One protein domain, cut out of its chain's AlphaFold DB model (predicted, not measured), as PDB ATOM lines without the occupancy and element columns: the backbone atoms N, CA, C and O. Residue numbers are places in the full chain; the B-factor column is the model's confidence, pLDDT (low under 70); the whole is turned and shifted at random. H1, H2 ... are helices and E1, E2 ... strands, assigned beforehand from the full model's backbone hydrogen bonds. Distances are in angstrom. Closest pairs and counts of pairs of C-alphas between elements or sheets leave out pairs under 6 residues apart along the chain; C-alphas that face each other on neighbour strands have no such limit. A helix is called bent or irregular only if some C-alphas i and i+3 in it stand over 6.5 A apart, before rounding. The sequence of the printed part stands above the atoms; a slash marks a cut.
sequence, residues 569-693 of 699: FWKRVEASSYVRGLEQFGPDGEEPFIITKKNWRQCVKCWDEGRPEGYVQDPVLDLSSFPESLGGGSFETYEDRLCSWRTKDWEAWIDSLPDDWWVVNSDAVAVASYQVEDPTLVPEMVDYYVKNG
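What this domain is: This is residues 569 to 693 of the 699 residues of an uncharacterized protein of Rothia sp. HMSC071C12 (UniProt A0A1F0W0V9). A tiny two-strand ladder, E1 with E2, sits near the middle of a drawn-out model, with a long bent helix, H5, running away from it as an arm on one side and a loose head of H2, H3, H4 and a long loop, residues 604 to 634, on the other. H1 and the loop after it, residues 577 to 593, lie on the arm's side. The 125 printed residues hold five named helices and two named strands, in the order H1 E1 H2 H3 H4 E2 H5, and the strands are antiparallel. The class is mostly helix; the whole is loose, with a radius of gyration of the C-alphas of 18.5 A, and spans 65 by 33 by 27 A.

How they stand to each other: H1, residues 569 to 576, touches no helix. E1, residues 594 to 596, is antiparallel to E2, residues 662 to 664, at 154 degrees; N 595 and O 663 are 2.8 A apart, within hydrogen-bond range. H2, residues 600 to 603, and H4, residues 647 to 656, are near each other. H3, residues 635 to 643, and H4 are only just apart, their closest C-alphas 8.4 A from each other. H5, residues 666 to 692, was assigned as one helix by its hydrogen bonds but is bent, C-alphas 680 and 683 being 7.0 A apart; its arms H5a, residues 666 to 680, and H5b, residues 683 to 692, stand at a steep tilt of 60 degrees. H5a is itself irregular, with C-alphas 675 and 678 6.6 A apart, and E1 and H5a are near each other. Every O i to N i+4 pair is within hydrogen-bond range in H1, H3, H4 and H5b, and 9 of 11 are in H5a; H2 is too short for such a pair.

Where its parts are: H1 begins at C-alpha 569, (159.864, 176.172, 116.330). H3 measures 11.7 A, H4 14.5 A, H5a 20.0 A and H5b 14.1 A, ending at C-alpha 692, (177.448, 150.765, 125.766).

The domain as a whole: The two C-alphas farthest apart, those of Gly 614 and Lys 691, are 65.8 A from each other. Residues 682 to 693, of which 682 to 692 belong to H5, stand free. The links H1 to E1 and H2 to H3 are long, and the printed part has no cut. Mean pLDDT of the printed part is 90.3, with residue 693 under 70.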
ATOM      1  N   PHE A 569     160.404 177.255 115.506       97.31
ATOM      2  CA  PHE A 569     159.864 176.172 116.330       97.31
ATOM      3  C   PHE A 569     159.059 175.179 115.484       97.31
ATOM      4  O   PHE A 569     159.414 174.004 115.424       97.31
ATOM      5  N   TRP A 570     158.044 175.642 114.743       96.50
ATOM      6  CA  TRP A 570     157.213 174.749 113.923       96.50
ATOM      7  C   TRP A 570     158.007 174.038 112.831       96.50
ATOM      8  O   TRP A 570     157.830 172.840 112.615       96.50
ATOM      9  N   LYS A 571     158.941 174.743 112.185       96.06
ATOM     10  CA  LYS A 571     159.832 174.139 111.191       96.06
ATOM     11  C   LYS A 571     160.667 173.005 111.796       96.06
ATOM     12  O   LYS A 571     160.845 171.979 111.141       96.06
ATOM     13  N   ARG A 572     161.184 173.172 113.018       95.50
ATOM     14  CA  ARG A 572     161.952 172.131 113.720       95.50
ATOM     15  C   ARG A 572     161.070 170.971 114.162       95.50
ATOM     16  O   ARG A 572     161.459 169.827 113.943       95.50
ATOM     17  N   VAL A 573     159.871 171.249 114.676       96.19
ATOM     18  CA  VAL A 573     158.879 170.218 115.017       96.19
ATOM     19  C   VAL A 573     158.589 169.328 113.804       96.19
ATOM     20  O   VAL A 573     158.659 168.104 113.908       96.19
ATOM     21  N   GLU A 574     158.340 169.905 112.628       94.69
ATOM     22  CA  GLU A 574     158.062 169.123 111.417       94.69
ATOM     23  C   GLU A 574     159.291 168.383 110.869       94.69
ATOM     24  O   GLU A 574     159.180 167.241 110.417       94.69
ATOM     25  N   ALA A 575     160.464 169.022 110.888       92.50
ATOM     26  CA  ALA A 575     161.662 168.484 110.250       92.50
ATOM     27  C   ALA A 575     162.406 167.447 111.106       92.50
ATOM     28  O   ALA A 575     162.987 166.511 110.554       92.50
ATOM     29  N   SER A 576     162.427 167.624 112.430       87.81
ATOM     30  CA  SER A 576     163.395 166.956 113.304       87.81
ATOM     31  C   SER A 576     162.900 166.771 114.743       87.81
ATOM     32  O   SER A 576     163.694 166.915 115.661       87.81
ATOM     33  N   SER A 577     161.625 166.423 114.962       94.06
ATOM     34  CA  SER A 577     161.114 166.036 116.291       94.06
ATOM     35  C   SER A 577     160.454 164.653 116.299       94.06
ATOM     36  O   SER A 577     160.051 164.132 115.250       94.06
ATOM     37  N   TYR A 578     160.297 164.075 117.491       94.81
ATOM     38  CA  TYR A 578     159.572 162.815 117.702       94.81
ATOM     39  C   TYR A 578     158.057 162.935 117.492       94.81
ATOM     40  O   TYR A 578     157.395 161.950 117.177       94.81
ATOM     41  N   VAL A 579     157.518 164.150 117.589       93.81
ATOM     42  CA  VAL A 579     156.083 164.454 117.469       93.81
ATOM     43  C   VAL A 579     155.687 164.928 116.066       93.81
ATOM     44  O   VAL A 579     154.565 165.390 115.843       93.81
ATOM     45  N   ARG A 580     156.601 164.830 115.093       92.88
ATOM     46  CA  ARG A 580     156.373 165.293 113.718       92.88
ATOM     47  C   ARG A 580     155.119 164.666 113.099       92.88
ATOM     48  O   ARG A 580     154.905 163.456 113.161       92.88
ATOM     49  N   GLY A 581     154.317 165.495 112.432       89.94
ATOM     50  CA  GLY A 581     153.112 165.058 111.719       89.94
ATOM     51  C   GLY A 581     151.909 164.720 112.608       89.94
ATOM     52  O   GLY A 581     150.903 164.247 112.085       89.94
ATOM     53  N   LEU A 582     151.979 164.961 113.923       92.62
ATOM     54  CA  LEU A 582     150.836 164.802 114.821       92.62
ATOM     55  C   LEU A 582     149.968 166.064 114.827       92.62
ATOM     56  O   LEU A 582     150.274 167.044 115.503       92.62
ATOM     57  N   GLU A 583     148.854 166.018 114.094       92.56
ATOM     58  CA  GLU A 583     147.909 167.142 113.974       92.56
ATOM     59  C   GLU A 583     147.332 167.590 115.325       92.56
ATOM     60  O   GLU A 583     147.049 168.772 115.496       92.56
ATOM     61  N   GLN A 584     147.219 166.677 116.301       92.88
ATOM     62  CA  GLN A 584     146.671 166.970 117.631       92.88
ATOM     63  C   GLN A 584     147.412 168.096 118.361       92.88
ATOM     64  O   GLN A 584     146.784 168.840 119.108       92.88
ATOM     65  N   PHE A 585     148.718 168.239 118.110       94.56
ATOM     66  CA  PHE A 585     149.554 169.258 118.738       94.56
ATOM     67  C   PHE A 585     149.795 170.484 117.850       94.56
ATOM     68  O   PHE A 585     150.482 171.421 118.262       94.56
ATOM     69  N   GLY A 586     149.265 170.484 116.623       91.75
ATOM     70  CA  GLY A 586     149.401 171.591 115.683       91.75
ATOM     71  C   GLY A 586     148.603 172.835 116.104       91.75
ATOM     72  O   GLY A 586     147.843 172.790 117.068       91.75
ATOM     73  N   PRO A 587     148.718 173.953 115.364       86.44
ATOM     74  CA  PRO A 587     148.047 175.217 115.701       86.44
ATOM     75  C   PRO A 587     146.520 175.126 115.855       86.44
ATOM     76  O   PRO A 587     145.949 175.860 116.662       86.44
ATOM     77  N   ASP A 588     145.893 174.228 115.088       87.38
ATOM     78  CA  ASP A 588     144.447 173.959 115.081       87.38
ATOM     79  C   ASP A 588     144.085 172.630 115.781       87.38
ATOM     80  O   ASP A 588     142.953 172.157 115.664       87.38
ATOM     81  N   GLY A 589     145.054 171.997 116.451       87.94
ATOM     82  CA  GLY A 589     144.885 170.725 117.149       87.94
ATOM     83  C   GLY A 589     144.082 170.849 118.447       87.94
ATOM     84  O   GLY A 589     143.792 171.947 118.912       87.94
ATOM     85  N   GLU A 590     143.711 169.714 119.043       88.81
ATOM     86  CA  GLU A 590     142.995 169.695 120.331       88.81
ATOM     87  C   GLU A 590     143.899 170.110 121.505       88.81
ATOM     88  O   GLU A 590     143.423 170.684 122.482       88.81
ATOM     89  N   GLU A 591     145.207 169.867 121.389       90.25
ATOM     90  CA  GLU A 591     146.215 170.154 122.410       90.25
ATOM     91  C   GLU A 591     147.375 170.955 121.791       90.25
ATOM     92  O   GLU A 591     148.502 170.475 121.724       90.25
ATOM     93  N   PRO A 592     147.143 172.179 121.283       94.50
ATOM     94  CA  PRO A 592     148.162 172.906 120.534       94.50
ATOM     95  C   PRO A 592     149.384 173.207 121.414       94.50
ATOM     96  O   PRO A 592     149.225 173.684 122.539       94.50
ATOM     97  N   PHE A 593     150.605 173.012 120.896       96.44
ATOM     98  CA  PHE A 593     151.839 173.362 121.627       96.44
ATOM     99  C   PHE A 593     151.971 174.856 121.923       96.44
ATOM    100  O   PHE A 593     152.669 175.247 122.856       96.44
ATOM    101  N   ILE A 594     151.322 175.698 121.119       96.75
ATOM    102  CA  ILE A 594     151.348 177.149 121.268       96.75
ATOM    103  C   ILE A 594     149.919 177.654 121.402       96.75
ATOM    104  O   ILE A 594     149.094 177.505 120.492       96.75
ATOM    105  N   ILE A 595     149.656 178.301 122.529       95.75
ATOM    106  CA  ILE A 595     148.410 179.004 122.798       95.75
ATOM    107  C   ILE A 595     148.554 180.421 122.262       95.75
ATOM    108  O   ILE A 595     149.548 181.101 122.493       95.75
ATOM    109  N   THR A 596     147.543 180.870 121.539       94.75
ATOM    110  CA  THR A 596     147.448 182.183 120.908       94.75
ATOM    111  C   THR A 596     146.071 182.772 121.181       94.75
ATOM    112  O   THR A 596     145.135 182.072 121.582       94.75
ATOM    113  N   LYS A 597     145.885 184.048 120.837       94.19
ATOM    114  CA  LYS A 597     144.555 184.674 120.833       94.19
ATOM    115  C   LYS A 597     143.491 183.913 120.033       94.19
ATOM    116  O   LYS A 597     142.305 184.075 120.298       94.19
ATOM    117  N   LYS A 598     143.879 183.131 119.021       92.31
ATOM    118  CA  LYS A 598     142.924 182.465 118.124       92.31
ATOM    119  C   LYS A 598     142.439 181.120 118.656       92.31
ATOM    120  O   LYS A 598     141.312 180.744 118.355       92.31
ATOM    121  N   ASN A 599     143.271 180.416 119.421       92.88
ATOM    122  CA  ASN A 599     143.014 179.033 119.830       92.88
ATOM    123  C   ASN A 599     142.887 178.840 121.354       92.88
ATOM    124  O   ASN A 599     142.516 177.754 121.776       92.88
ATOM    125  N   TRP A 600     143.079 179.876 122.187       92.69
ATOM    126  CA  TRP A 600     143.007 179.761 123.659       92.69
ATOM    127  C   TRP A 600     141.736 179.085 124.197       92.69
ATOM    128  O   TRP A 600     141.790 178.389 125.208       92.69
ATOM    129  N   ARG A 601     140.598 179.248 123.509       90.50
ATOM    130  CA  ARG A 601     139.315 178.622 123.867       90.50
ATOM    131  C   ARG A 601     139.338 177.097 123.841       90.50
ATOM    132  O   ARG A 601     138.475 176.481 124.448       90.50
ATOM    133  N   GLN A 602     140.287 176.496 123.133       89.38
ATOM    134  CA  GLN A 602     140.484 175.047 123.122       89.38
ATOM    135  C   GLN A 602     141.177 174.576 124.408       89.38
ATOM    136  O   GLN A 602     140.928 173.468 124.870       89.38
ATOM    137  N   CYS A 603     142.005 175.437 125.009       90.94
ATOM    138  CA  CYS A 603     142.863 175.102 126.144       90.94
ATOM    139  C   CYS A 603     142.257 175.480 127.503       90.94
ATOM    140  O   CYS A 603     142.698 174.963 128.523       90.94
ATOM    141  N   VAL A 604     141.274 176.384 127.540       92.69
ATOM    142  CA  VAL A 604     140.663 176.870 128.785       92.69
ATOM    143  C   VAL A 604     139.223 176.387 128.896       92.69
ATOM    144  O   VAL A 604     138.394 176.690 128.041       92.69
ATOM    145  N   LYS A 605     138.914 175.692 129.992       92.50
ATOM    146  CA  LYS A 605     137.552 175.350 130.415       92.50
ATOM    147  C   LYS A 605     137.185 176.223 131.606       92.50
ATOM    148  O   LYS A 605     137.691 175.995 132.705       92.50
ATOM    149  N   CYS A 606     136.342 177.230 131.403       93.25
ATOM    150  CA  CYS A 606     135.933 178.119 132.490       93.25
ATOM    151  C   CYS A 606     134.880 177.438 133.377       93.25
ATOM    152  O   CYS A 606     133.961 176.787 132.878       93.25
ATOM    153  N   TRP A 607     134.973 177.613 134.696       91.94
ATOM    154  CA  TRP A 607     134.062 176.953 135.643       91.94
ATOM    155  C   TRP A 607     132.579 177.323 135.456       91.94
ATOM    156  O   TRP A 607     131.686 176.551 135.819       91.94
ATOM    157  N   ASP A 608     132.306 178.510 134.909       91.06
ATOM    158  CA  ASP A 608     130.958 179.043 134.714       91.06
ATOM    159  C   ASP A 608     130.306 178.596 133.395       91.06
ATOM    160  O   ASP A 608     129.123 178.871 133.165       91.06
ATOM    161  N   GLU A 609     131.022 177.853 132.544       88.06
ATOM    162  CA  GLU A 609     130.477 177.334 131.290       88.06
ATOM    163  C   GLU A 609     129.302 176.375 131.540       88.06
ATOM    164  O   GLU A 609     129.371 175.412 132.304       88.06
ATOM    165  N   GLY A 610     128.167 176.659 130.892       83.94
ATOM    166  CA  GLY A 610     126.936 175.876 131.043       83.94
ATOM    167  C   GLY A 610     126.173 176.109 132.355       83.94
ATOM    168  O   GLY A 610     125.150 175.455 132.580       83.94
ATOM    169  N   ARG A 611     126.613 177.042 133.213       85.88
ATOM    170  CA  ARG A 611     125.914 177.408 134.455       85.88
ATOM    171  C   ARG A 611     124.844 178.484 134.210       85.88
ATOM    172  O   ARG A 611     125.001 179.330 133.331       85.88
ATOM    173  N   PRO A 612     123.728 178.470 134.963       84.69
ATOM    174  CA  PRO A 612     122.682 179.478 134.823       84.69
ATOM    175  C   PRO A 612     123.128 180.849 135.347       84.69
ATOM    176  O   PRO A 612     123.945 180.961 136.262       84.69
ATOM    177  N   GLU A 613     122.536 181.909 134.799       76.56
ATOM    178  CA  GLU A 613     122.819 183.284 135.210       76.56
ATOM    179  C   GLU A 613     122.477 183.502 136.698       76.56
ATOM    180  O   GLU A 613     121.384 183.166 137.157       76.56
ATOM    181  N   GLY A 614     123.429 184.039 137.468       77.88
ATOM    182  CA  GLY A 614     123.288 184.232 138.918       77.88
ATOM    183  C   GLY A 614     123.622 183.007 139.779       77.88
ATOM    184  O   GLY A 614     123.421 183.063 140.993       77.88
ATOM    185  N   TYR A 615     124.138 181.924 139.186       84.94
ATOM    186  CA  TYR A 615     124.684 180.786 139.929       84.94
ATOM    187  C   TYR A 615     125.779 181.238 140.912       84.94
ATOM    188  O   TYR A 615     126.655 182.038 140.570       84.94
ATOM    189  N   VAL A 616     125.698 180.734 142.145       84.69
ATOM    190  CA  VAL A 616     126.698 180.964 143.191       84.69
ATOM    191  C   VAL A 616     127.712 179.839 143.097       84.69
ATOM    192  O   VAL A 616     127.343 178.676 143.226       84.69
ATOM    193  N   GLN A 617     128.961 180.207 142.849       85.62
ATOM    194  CA  GLN A 617     130.060 179.268 142.694       85.62
ATOM    195  C   GLN A 617     130.305 178.461 143.970       85.62
ATOM    196  O   GLN A 617     130.307 179.024 145.069       85.62
ATOM    197  N   ASP A 618     130.575 177.169 143.811       85.06
ATOM    198  CA  ASP A 618     131.260 176.375 144.823       85.06
ATOM    199  C   ASP A 618     132.774 176.411 144.542       85.06
ATOM    200  O   ASP A 618     133.223 175.773 143.590       85.06
ATOM    201  N   PRO A 619     133.584 177.138 145.333       76.94
ATOM    202  CA  PRO A 619     135.009 177.324 145.054       76.94
ATOM    203  C   PRO A 619     135.844 176.045 145.224       76.94
ATOM    204  O   PRO A 619     137.040 176.069 144.968       76.94
ATOM    205  N   VAL A 620     135.250 174.933 145.670       81.44
ATOM    206  CA  VAL A 620     135.930 173.633 145.784       81.44
ATOM    207  C   VAL A 620     135.607 172.722 144.596       81.44
ATOM    208  O   VAL A 620     136.420 171.873 144.235       81.44
ATOM    209  N   LEU A 621     134.425 172.867 143.990       83.56
ATOM    210  CA  LEU A 621     133.940 171.980 142.924       83.56
ATOM    211  C   LEU A 621     133.905 172.644 141.544       83.56
ATOM    212  O   LEU A 621     134.057 171.961 140.532       83.56
ATOM    213  N   ASP A 622     133.688 173.954 141.496       87.88
ATOM    214  CA  ASP A 622     133.556 174.735 140.273       87.88
ATOM    215  C   ASP A 622     134.876 175.466 139.996       87.88
ATOM    216  O   ASP A 622     134.993 176.676 140.199       87.88
ATOM    217  N   LEU A 623     135.874 174.704 139.545       91.12
ATOM    218  CA  LEU A 623     137.204 175.202 139.189       91.12
ATOM    219  C   LEU A 623     137.370 175.272 137.673       91.12
ATOM    220  O   LEU A 623     136.923 174.379 136.946       91.12
ATOM    221  N   SER A 624     138.022 176.332 137.197       92.31
ATOM    222  CA  SER A 624     138.468 176.390 135.807       92.31
ATOM    223  C   SER A 624     139.580 175.360 135.580       92.31
ATOM    224  O   SER A 624     140.257 174.938 136.512       92.31
ATOM    225  N   SER A 625     139.795 174.953 134.335       91.56
ATOM    226  CA  SER A 625     140.938 174.127 133.941       91.56
ATOM    227  C   SER A 625     141.657 174.813 132.791       91.56
ATOM    228  O   SER A 625     141.028 175.176 131.795       91.56
ATOM    229  N   PHE A 626     142.953 175.042 132.958       92.75
ATOM    230  CA  PHE A 626     143.823 175.687 131.982       92.75
ATOM    231  C   PHE A 626     145.282 175.274 132.236       92.75
ATOM    232  O   PHE A 626     145.608 174.943 133.378       92.75
ATOM    233  N   PRO A 627     146.153 175.335 131.213       90.19
ATOM    234  CA  PRO A 627     147.574 175.038 131.369       90.19
ATOM    235  C   PRO A 627     148.281 175.974 132.345       90.19
ATOM    236  O   PRO A 627     147.999 177.173 132.364       90.19
ATOM    237  N   GLU A 628     149.268 175.466 133.083       87.25
ATOM    238  CA  GLU A 628     150.026 176.239 134.083       87.25
ATOM    239  C   GLU A 628     150.666 177.510 133.498       87.25
ATOM    240  O   GLU A 628     150.680 178.566 134.129       87.25
ATOM    241  N   SER A 629     151.084 177.453 132.233       88.62
ATOM    242  CA  SER A 629     151.548 178.608 131.447       88.62
ATOM    243  C   SER A 629     150.573 179.803 131.390       88.62
ATOM    244  O   SER A 629     150.997 180.947 131.212       88.62
ATOM    245  N   LEU A 630     149.268 179.574 131.575       91.06
ATOM    246  CA  LEU A 630     148.223 180.600 131.683       91.06
ATOM    247  C   LEU A 630     147.902 180.985 133.133       91.06
ATOM    248  O   LEU A 630     147.012 181.800 133.360       91.06
ATOM    249  N   GLY A 631     148.618 180.450 134.113       82.44
ATOM    250  CA  GLY A 631     148.456 180.724 135.539       82.44
ATOM    251  C   GLY A 631     148.875 182.114 135.992       82.44
ATOM    252  O   GLY A 631     148.346 182.644 136.964       82.44
ATOM    253  N   GLY A 632     149.800 182.738 135.265       75.69
ATOM    254  CA  GLY A 632     150.508 183.916 135.759       75.69
ATOM    255  C   GLY A 632     151.659 183.538 136.698       75.69
ATOM    256  O   GLY A 632     151.802 182.396 137.109       75.69
ATOM    257  N   GLY A 633     152.524 184.508 136.998       74.69
ATOM    258  CA  GLY A 633     153.798 184.253 137.685       74.69
ATOM    259  C   GLY A 633     153.719 184.060 139.205       74.69
ATOM    260  O   GLY A 633     154.765 183.961 139.835       74.69
ATOM    261  N   SER A 634     152.525 184.060 139.811       83.75
ATOM    262  CA  SER A 634     152.345 183.837 141.252       83.75
ATOM    263  C   SER A 634     151.198 182.873 141.533       83.75
ATOM    264  O   SER A 634     150.206 182.860 140.801       83.75
ATOM    265  N   PHE A 635     151.307 182.125 142.637       84.88
ATOM    266  CA  PHE A 635     150.248 181.224 143.095       84.88
ATOM    267  C   PHE A 635     148.920 181.960 143.308       84.88
ATOM    268  O   PHE A 635     147.883 181.468 142.894       84.88
ATOM    269  N   GLU A 636     148.953 183.178 143.853       87.56
ATOM    270  CA  GLU A 636     147.758 184.015 144.028       87.56
ATOM    271  C   GLU A 636     147.063 184.324 142.693       87.56
ATOM    272  O   GLU A 636     145.839 184.286 142.599       87.56
ATOM    273  N   THR A 637     147.837 184.609 141.639       88.75
ATOM    274  CA  THR A 637     147.280 184.870 140.303       88.75
ATOM    275  C   THR A 637     146.698 183.597 139.701       88.75
ATOM    276  O   THR A 637     145.626 183.637 139.096       88.75
ATOM    277  N   TYR A 638     147.391 182.471 139.884       91.12
ATOM    278  CA  TYR A 638     146.924 181.166 139.436       91.12
ATOM    279  C   TYR A 638     145.610 180.798 140.128       91.12
ATOM    280  O   TYR A 638     144.636 180.462 139.460       91.12
ATOM    281  N   GLU A 639     145.557 180.925 141.454       89.94
ATOM    282  CA  GLU A 639     144.378 180.641 142.269       89.94
ATOM    283  C   GLU A 639     143.211 181.566 141.904       89.94
ATOM    284  O   GLU A 639     142.086 181.098 141.753       89.94
ATOM    285  N   ASP A 640     143.460 182.856 141.664       91.06
ATOM    286  CA  ASP A 640     142.421 183.785 141.209       91.06
ATOM    287  C   ASP A 640     141.857 183.390 139.832       91.06
ATOM    288  O   ASP A 640     140.643 183.382 139.620       91.06
ATOM    289  N   ARG A 641     142.714 182.981 138.892       92.31
ATOM    290  CA  ARG A 641     142.287 182.482 137.572       92.31
ATOM    291  C   ARG A 641     141.529 181.158 137.662       92.31
ATOM    292  O   ARG A 641     140.575 180.935 136.913       92.31
ATOM    293  N   LEU A 642     141.943 180.290 138.579       91.00
ATOM    294  CA  LEU A 642     141.344 178.984 138.838       91.00
ATOM    295  C   LEU A 642     139.952 179.112 139.457       91.00
ATOM    296  O   LEU A 642     139.002 178.490 138.977       91.00
ATOM    297  N   CYS A 643     139.846 179.936 140.496       89.06
ATOM    298  CA  CYS A 643     138.700 179.988 141.391       89.06
ATOM    299  C   CYS A 643     137.795 181.196 141.156       89.06
ATOM    300  O   CYS A 643     136.642 181.133 141.543       89.06
ATOM    301  N   SER A 644     138.248 182.294 140.554       88.56
ATOM    302  CA  SER A 644     137.457 183.537 140.507       88.56
ATOM    303  C   SER A 644     137.105 183.969 139.087       88.56
ATOM    304  O   SER A 644     136.014 184.504 138.859       88.56
ATOM    305  N   TRP A 645     137.993 183.730 138.119       91.94
ATOM    306  CA  TRP A 645     137.789 184.183 136.742       91.94
ATOM    307  C   TRP A 645     136.649 183.446 136.057       91.94
ATOM    308  O   TRP A 645     136.606 182.216 136.010       91.94
ATOM    309  N   ARG A 646     135.744 184.223 135.466       91.25
ATOM    310  CA  ARG A 646     134.669 183.735 134.606       91.25
ATOM    311  C   ARG A 646     135.091 183.757 133.148       91.25
ATOM    312  O   ARG A 646     136.039 184.438 132.761       91.25
ATOM    313  N   THR A 647     134.283 183.115 132.317       92.81
ATOM    314  CA  THR A 647     134.354 183.147 130.852       92.81
ATOM    315  C   THR A 647     134.648 184.550 130.298       92.81
ATOM    316  O   THR A 647     135.564 184.724 129.500       92.81
ATOM    317  N   LYS A 648     133.921 185.575 130.765       92.62
ATOM    318  CA  LYS A 648     134.089 186.974 130.327       92.62
ATOM    319  C   LYS A 648     135.413 187.618 130.767       92.62
ATOM    320  O   LYS A 648     135.874 188.557 130.127       92.62
ATOM    321  N   ASP A 649     135.975 187.171 131.892       94.44
ATOM    322  CA  ASP A 649     137.197 187.743 132.461       94.44
ATOM    323  C   ASP A 649     138.401 187.222 131.665       94.44
ATOM    324  O   ASP A 649     139.271 188.002 131.280       94.44
ATOM    325  N   TRP A 650     138.368 185.936 131.289       94.56
ATOM    326  CA  TRP A 650     139.287 185.354 130.308       94.56
ATOM    327  C   TRP A 650     139.204 186.048 128.945       94.56
ATOM    328  O   TRP A 650     140.238 186.417 128.396       94.56
ATOM    329  N   GLU A 651     137.997 186.277 128.413       95.44
ATOM    330  CA  GLU A 651     137.810 187.006 127.147       95.44
ATOM    331  C   GLU A 651     138.399 188.415 127.207       95.44
ATOM    332  O   GLU A 651     139.176 188.793 126.335       95.44
ATOM    333  N   ALA A 652     138.089 189.173 128.262       96.38
ATOM    334  CA  ALA A 652     138.604 190.525 128.438       96.38
ATOM    335  C   ALA A 652     140.135 190.553 128.569       96.38
ATOM    336  O   ALA A 652     140.786 191.442 128.016       96.38
ATOM    337  N   TRP A 653     140.718 189.584 129.283       95.06
ATOM    338  CA  TRP A 653     142.166 189.458 129.394       95.06
ATOM    339  C   TRP A 653     142.802 189.120 128.045       95.06
ATOM    340  O   TRP A 653     143.713 189.833 127.626       95.06
ATOM    341  N   ILE A 654     142.296 188.117 127.324       95.62
ATOM    342  CA  ILE A 654     142.814 187.747 126.002       95.62
ATOM    343  C   ILE A 654     142.684 188.908 125.012       95.62
ATOM    344  O   ILE A 654     143.650 189.213 124.315       95.62
ATOM    345  N   ASP A 655     141.548 189.603 124.980       96.19
ATOM    346  CA  ASP A 655     141.334 190.758 124.102       96.19
ATOM    347  C   ASP A 655     142.329 191.894 124.380       96.19
ATOM    348  O   ASP A 655     142.719 192.613 123.457       96.19
ATOM    349  N   SER A 656     142.785 192.031 125.632       96.06
ATOM    350  CA  SER A 656     143.763 193.050 126.032       96.06
ATOM    351  C   SER A 656     145.200 192.780 125.561       96.06
ATOM    352  O   SER A 656     146.017 193.703 125.557       96.06
ATOM    353  N   LEU A 657     145.526 191.544 125.164       96.12
ATOM    354  CA  LEU A 657     146.878 191.154 124.749       96.12
ATOM    355  C   LEU A 657     147.211 191.661 123.328       96.12
ATOM    356  O   LEU A 657     146.313 192.066 122.589       96.12
ATOM    357  N   PRO A 658     148.480 191.654 122.893       95.62
ATOM    358  CA  PRO A 658     148.852 191.899 121.493       95.62
ATOM    359  C   PRO A 658     148.316 190.837 120.518       95.62
ATOM    360  O   PRO A 658     148.097 189.691 120.898       95.62
ATOM    361  N   ASP A 659     148.117 191.184 119.243       93.25
ATOM    362  CA  ASP A 659     147.589 190.236 118.239       93.25
ATOM    363  C   ASP A 659     148.551 189.093 117.895       93.25
ATOM    364  O   ASP A 659     148.118 188.014 117.491       93.25
ATOM    365  N   ASP A 660     149.846 189.329 118.074       92.50
ATOM    366  CA  ASP A 660     150.932 188.365 117.955       92.50
ATOM    367  C   ASP A 660     151.280 187.692 119.293       92.50
ATOM    368  O   ASP A 660     152.284 186.990 119.375       92.50
ATOM    369  N   TRP A 661     150.461 187.875 120.335       95.00
ATOM    370  CA  TRP A 661     150.666 187.213 121.618       95.00
ATOM    371  C   TRP A 661     150.560 185.692 121.499       95.00
ATOM    372  O   TRP A 661     149.639 185.150 120.872       95.00
ATOM    373  N   TRP A 662     151.481 185.016 122.178       95.50
ATOM    374  CA  TRP A 662     151.503 183.572 122.319       95.50
ATOM    375  C   TRP A 662     152.126 183.156 123.656       95.50
ATOM    376  O   TRP A 662     152.838 183.934 124.296       95.50
ATOM    377  N   VAL A 663     151.872 181.913 124.058       95.19
ATOM    378  CA  VAL A 663     152.575 181.224 125.147       95.19
ATOM    379  C   VAL A 663     152.691 179.730 124.827       95.19
ATOM    380  O   VAL A 663     151.849 179.179 124.114       95.19
ATOM    381  N   VAL A 664     153.740 179.070 125.317       96.12
ATOM    382  CA  VAL A 664     153.876 177.610 125.210       96.12
ATOM    383  C   VAL A 664     152.844 176.926 126.101       96.12
ATOM    384  O   VAL A 664     152.726 177.253 127.276       96.12
ATOM    385  N   ASN A 665     152.138 175.941 125.555       95.31
ATOM    386  CA  ASN A 665     151.245 175.070 126.304       95.31
ATOM    387  C   ASN A 665     152.051 173.991 127.047       95.31
ATOM    388  O   ASN A 665     152.367 172.944 126.478       95.31
ATOM    389  N   SER A 666     152.385 174.255 128.313       90.88
ATOM    390  CA  SER A 666     153.113 173.331 129.200       90.88
ATOM    391  C   SER A 666     152.487 171.935 129.254       90.88
ATOM    392  O   SER A 666     153.200 170.936 129.200       90.88
ATOM    393  N   ASP A 667     151.157 171.862 129.287       91.75
ATOM    394  CA  ASP A 667     150.428 170.604 129.425       91.75
ATOM    395  C   ASP A 667     150.543 169.767 128.150       91.75
ATOM    396  O   ASP A 667     150.821 168.575 128.224       91.75
ATOM    397  N   ALA A 668     150.407 170.391 126.974       94.94
ATOM    398  CA  ALA A 668     150.592 169.699 125.697       94.94
ATOM    399  C   ALA A 668     152.032 169.199 125.519       94.94
ATOM    400  O   ALA A 668     152.243 168.094 125.022       94.94
ATOM    401  N   VAL A 669     153.028 169.984 125.948       95.19
ATOM    402  CA  VAL A 669     154.443 169.574 125.944       95.19
ATOM    403  C   VAL A 669     154.654 168.361 126.853       95.19
ATOM    404  O   VAL A 669     155.256 167.378 126.420       95.19
ATOM    405  N   ALA A 670     154.108 168.386 128.072       91.81
ATOM    406  CA  ALA A 670     154.180 167.260 128.998       91.81
ATOM    407  C   ALA A 670     153.490 166.013 128.421       91.81
ATOM    408  O   ALA A 670     154.091 164.942 128.384       91.81
ATOM    409  N   VAL A 671     152.263 166.157 127.905       93.06
ATOM    410  CA  VAL A 671     151.500 165.078 127.255       93.06
ATOM    411  C   VAL A 671     152.279 164.459 126.101       93.06
ATOM    412  O   VAL A 671     152.393 163.235 126.019       93.06
ATOM    413  N   ALA A 672     152.852 165.283 125.228       94.81
ATOM    414  CA  ALA A 672     153.670 164.814 124.123       94.81
ATOM    415  C   ALA A 672     154.907 164.038 124.598       94.81
ATOM    416  O   ALA A 672     155.195 162.979 124.036       94.81
ATOM    417  N   SER A 673     155.585 164.522 125.642       91.19
ATOM    418  CA  SER A 673     156.767 163.877 126.223       91.19
ATOM    419  C   SER A 673     156.461 162.427 126.637       91.19
ATOM    420  O   SER A 673     156.990 161.493 126.034       91.19
ATOM    421  N   TYR A 674     155.492 162.199 127.534       88.31
ATOM    422  CA  TYR A 674     155.249 160.843 128.056       88.31
ATOM    423  C   TYR A 674     154.364 159.948 127.166       88.31
ATOM    424  O   TYR A 674     154.442 158.720 127.259       88.31
ATOM    425  N   GLN A 675     153.482 160.504 126.321       91.50
ATOM    426  CA  GLN A 675     152.606 159.689 125.457       91.50
ATOM    427  C   GLN A 675     153.220 159.365 124.096       91.50
ATOM    428  O   GLN A 675     152.818 158.375 123.476       91.50
ATOM    429  N   VAL A 676     154.153 160.188 123.611       93.31
ATOM    430  CA  VAL A 676     154.712 160.064 122.259       93.31
ATOM    431  C   VAL A 676     156.223 159.902 122.286       93.31
ATOM    432  O   VAL A 676     156.716 158.933 121.704       93.31
ATOM    433  N   GLU A 677     156.962 160.808 122.928       92.75
ATOM    434  CA  GLU A 677     158.429 160.771 122.887       92.75
ATOM    435  C   GLU A 677     158.980 159.551 123.624       92.75
ATOM    436  O   GLU A 677     159.693 158.761 123.003       92.75
ATOM    437  N   ASP A 678     158.578 159.329 124.879       89.56
ATOM    438  CA  ASP A 678     159.063 158.216 125.706       89.56
ATOM    439  C   ASP A 678     158.922 156.855 124.995       89.56
ATOM    440  O   ASP A 678     159.928 156.152 124.843       89.56
ATOM    441  N   PRO A 679     157.745 156.466 124.445       89.75
ATOM    442  CA  PRO A 679     157.625 155.223 123.679       89.75
ATOM    443  C   PRO A 679     158.477 155.186 122.403       89.75
ATOM    444  O   PRO A 679     158.934 154.112 122.000       89.75
ATOM    445  N   THR A 680     158.671 156.331 121.745       92.25
ATOM    446  CA  THR A 680     159.419 156.422 120.481       92.25
ATOM    447  C   THR A 680     160.930 156.358 120.705       92.25
ATOM    448  O   THR A 680     161.652 155.897 119.821       92.25
ATOM    449  N   LEU A 681     161.404 156.746 121.891       93.00
ATOM    450  CA  LEU A 681     162.809 156.700 122.298       93.00
ATOM    451  C   LEU A 681     163.288 155.297 122.698       93.00
ATOM    452  O   LEU A 681     164.485 155.017 122.615       93.00
ATOM    453  N   VAL A 682     162.383 154.384 123.077       91.44
ATOM    454  CA  VAL A 682     162.737 153.027 123.545       91.44
ATOM    455  C   VAL A 682     163.703 152.280 122.607       91.44
ATOM    456  O   VAL A 682     164.671 151.703 123.107       91.44
ATOM    457  N   PRO A 683     163.524 152.262 121.269       91.81
ATOM    458  CA  PRO A 683     164.481 151.613 120.373       91.81
ATOM    459  C   PRO A 683     165.891 152.216 120.452       91.81
ATOM    460  O   PRO A 683     166.868 151.474 120.412       91.81
ATOM    461  N   GLU A 684     166.009 153.538 120.604       93.12
ATOM    462  CA  GLU A 684     167.303 154.214 120.746       93.12
ATOM    463  C   GLU A 684     167.955 153.901 122.098       93.12
ATOM    464  O   GLU A 684     169.150 153.612 122.142       93.12
ATOM    465  N   MET A 685     167.172 153.846 123.180       92.12
ATOM    466  CA  MET A 685     167.640 153.412 124.504       92.12
ATOM    467  C   MET A 685     168.165 151.968 124.474       92.12
ATOM    468  O   MET A 685     169.198 151.659 125.075       92.12
ATOM    469  N   VAL A 686     167.482 151.072 123.751       88.44
ATOM    470  CA  VAL A 686     167.921 149.681 123.555       88.44
ATOM    471  C   VAL A 686     169.210 149.628 122.737       88.44
ATOM    472  O   VAL A 686     170.145 148.937 123.139       88.44
ATOM    473  N   ASP A 687     169.295 150.365 121.628       88.31
ATOM    474  CA  ASP A 687     170.506 150.436 120.802       88.31
ATOM    475  C   ASP A 687     171.703 150.976 121.602       88.31
ATOM    476  O   ASP A 687     172.800 150.410 121.533       88.31
ATOM    477  N   TYR A 688     171.492 152.031 122.395       88.50
ATOM    478  CA  TYR A 688     172.488 152.572 123.317       88.50
ATOM    479  C   TYR A 688     172.944 151.502 124.308       88.50
ATOM    480  O   TYR A 688     174.142 151.250 124.430       88.50
ATOM    481  N   TYR A 689     172.011 150.815 124.972       82.56
ATOM    482  CA  TYR A 689     172.344 149.770 125.939       82.56
ATOM    483  C   TYR A 689     173.093 148.599 125.294       82.56
ATOM    484  O   TYR A 689     174.003 148.039 125.894       82.56
ATOM    485  N   VAL A 690     172.759 148.203 124.066       80.88
ATOM    486  CA  VAL A 690     173.472 147.116 123.376       80.88
ATOM    487  C   VAL A 690     174.914 147.511 123.043       80.88
ATOM    488  O   VAL A 690     175.809 146.668 123.134       80.88
ATOM    489  N   LYS A 691     175.153 148.774 122.672       80.88
ATOM    490  CA  LYS A 691     176.493 149.293 122.352       80.88
ATOM    491  C   LYS A 691     177.342 149.552 123.600       80.88
ATOM    492  O   LYS A 691     178.506 149.164 123.623       80.88
ATOM    493  N   ASN A 692     176.751 150.187 124.610       76.00
ATOM    494  CA  ASN A 692     177.448 150.765 125.766       76.00
ATOM    495  C   ASN A 692     177.198 150.009 127.075       76.00
ATOM    496  O   ASN A 692     177.816 150.305 128.097       76.00
ATOM    497  N   GLY A 693     176.279 149.044 127.069       63.62
ATOM    498  CA  GLY A 693     175.926 148.253 128.236       63.62
ATOM    499  C   GLY A 693     177.120 147.483 128.798       63.62
ATOM    500  O   GLY A 693     178.056 147.144 128.068       63.62
TER     501      GLY A 693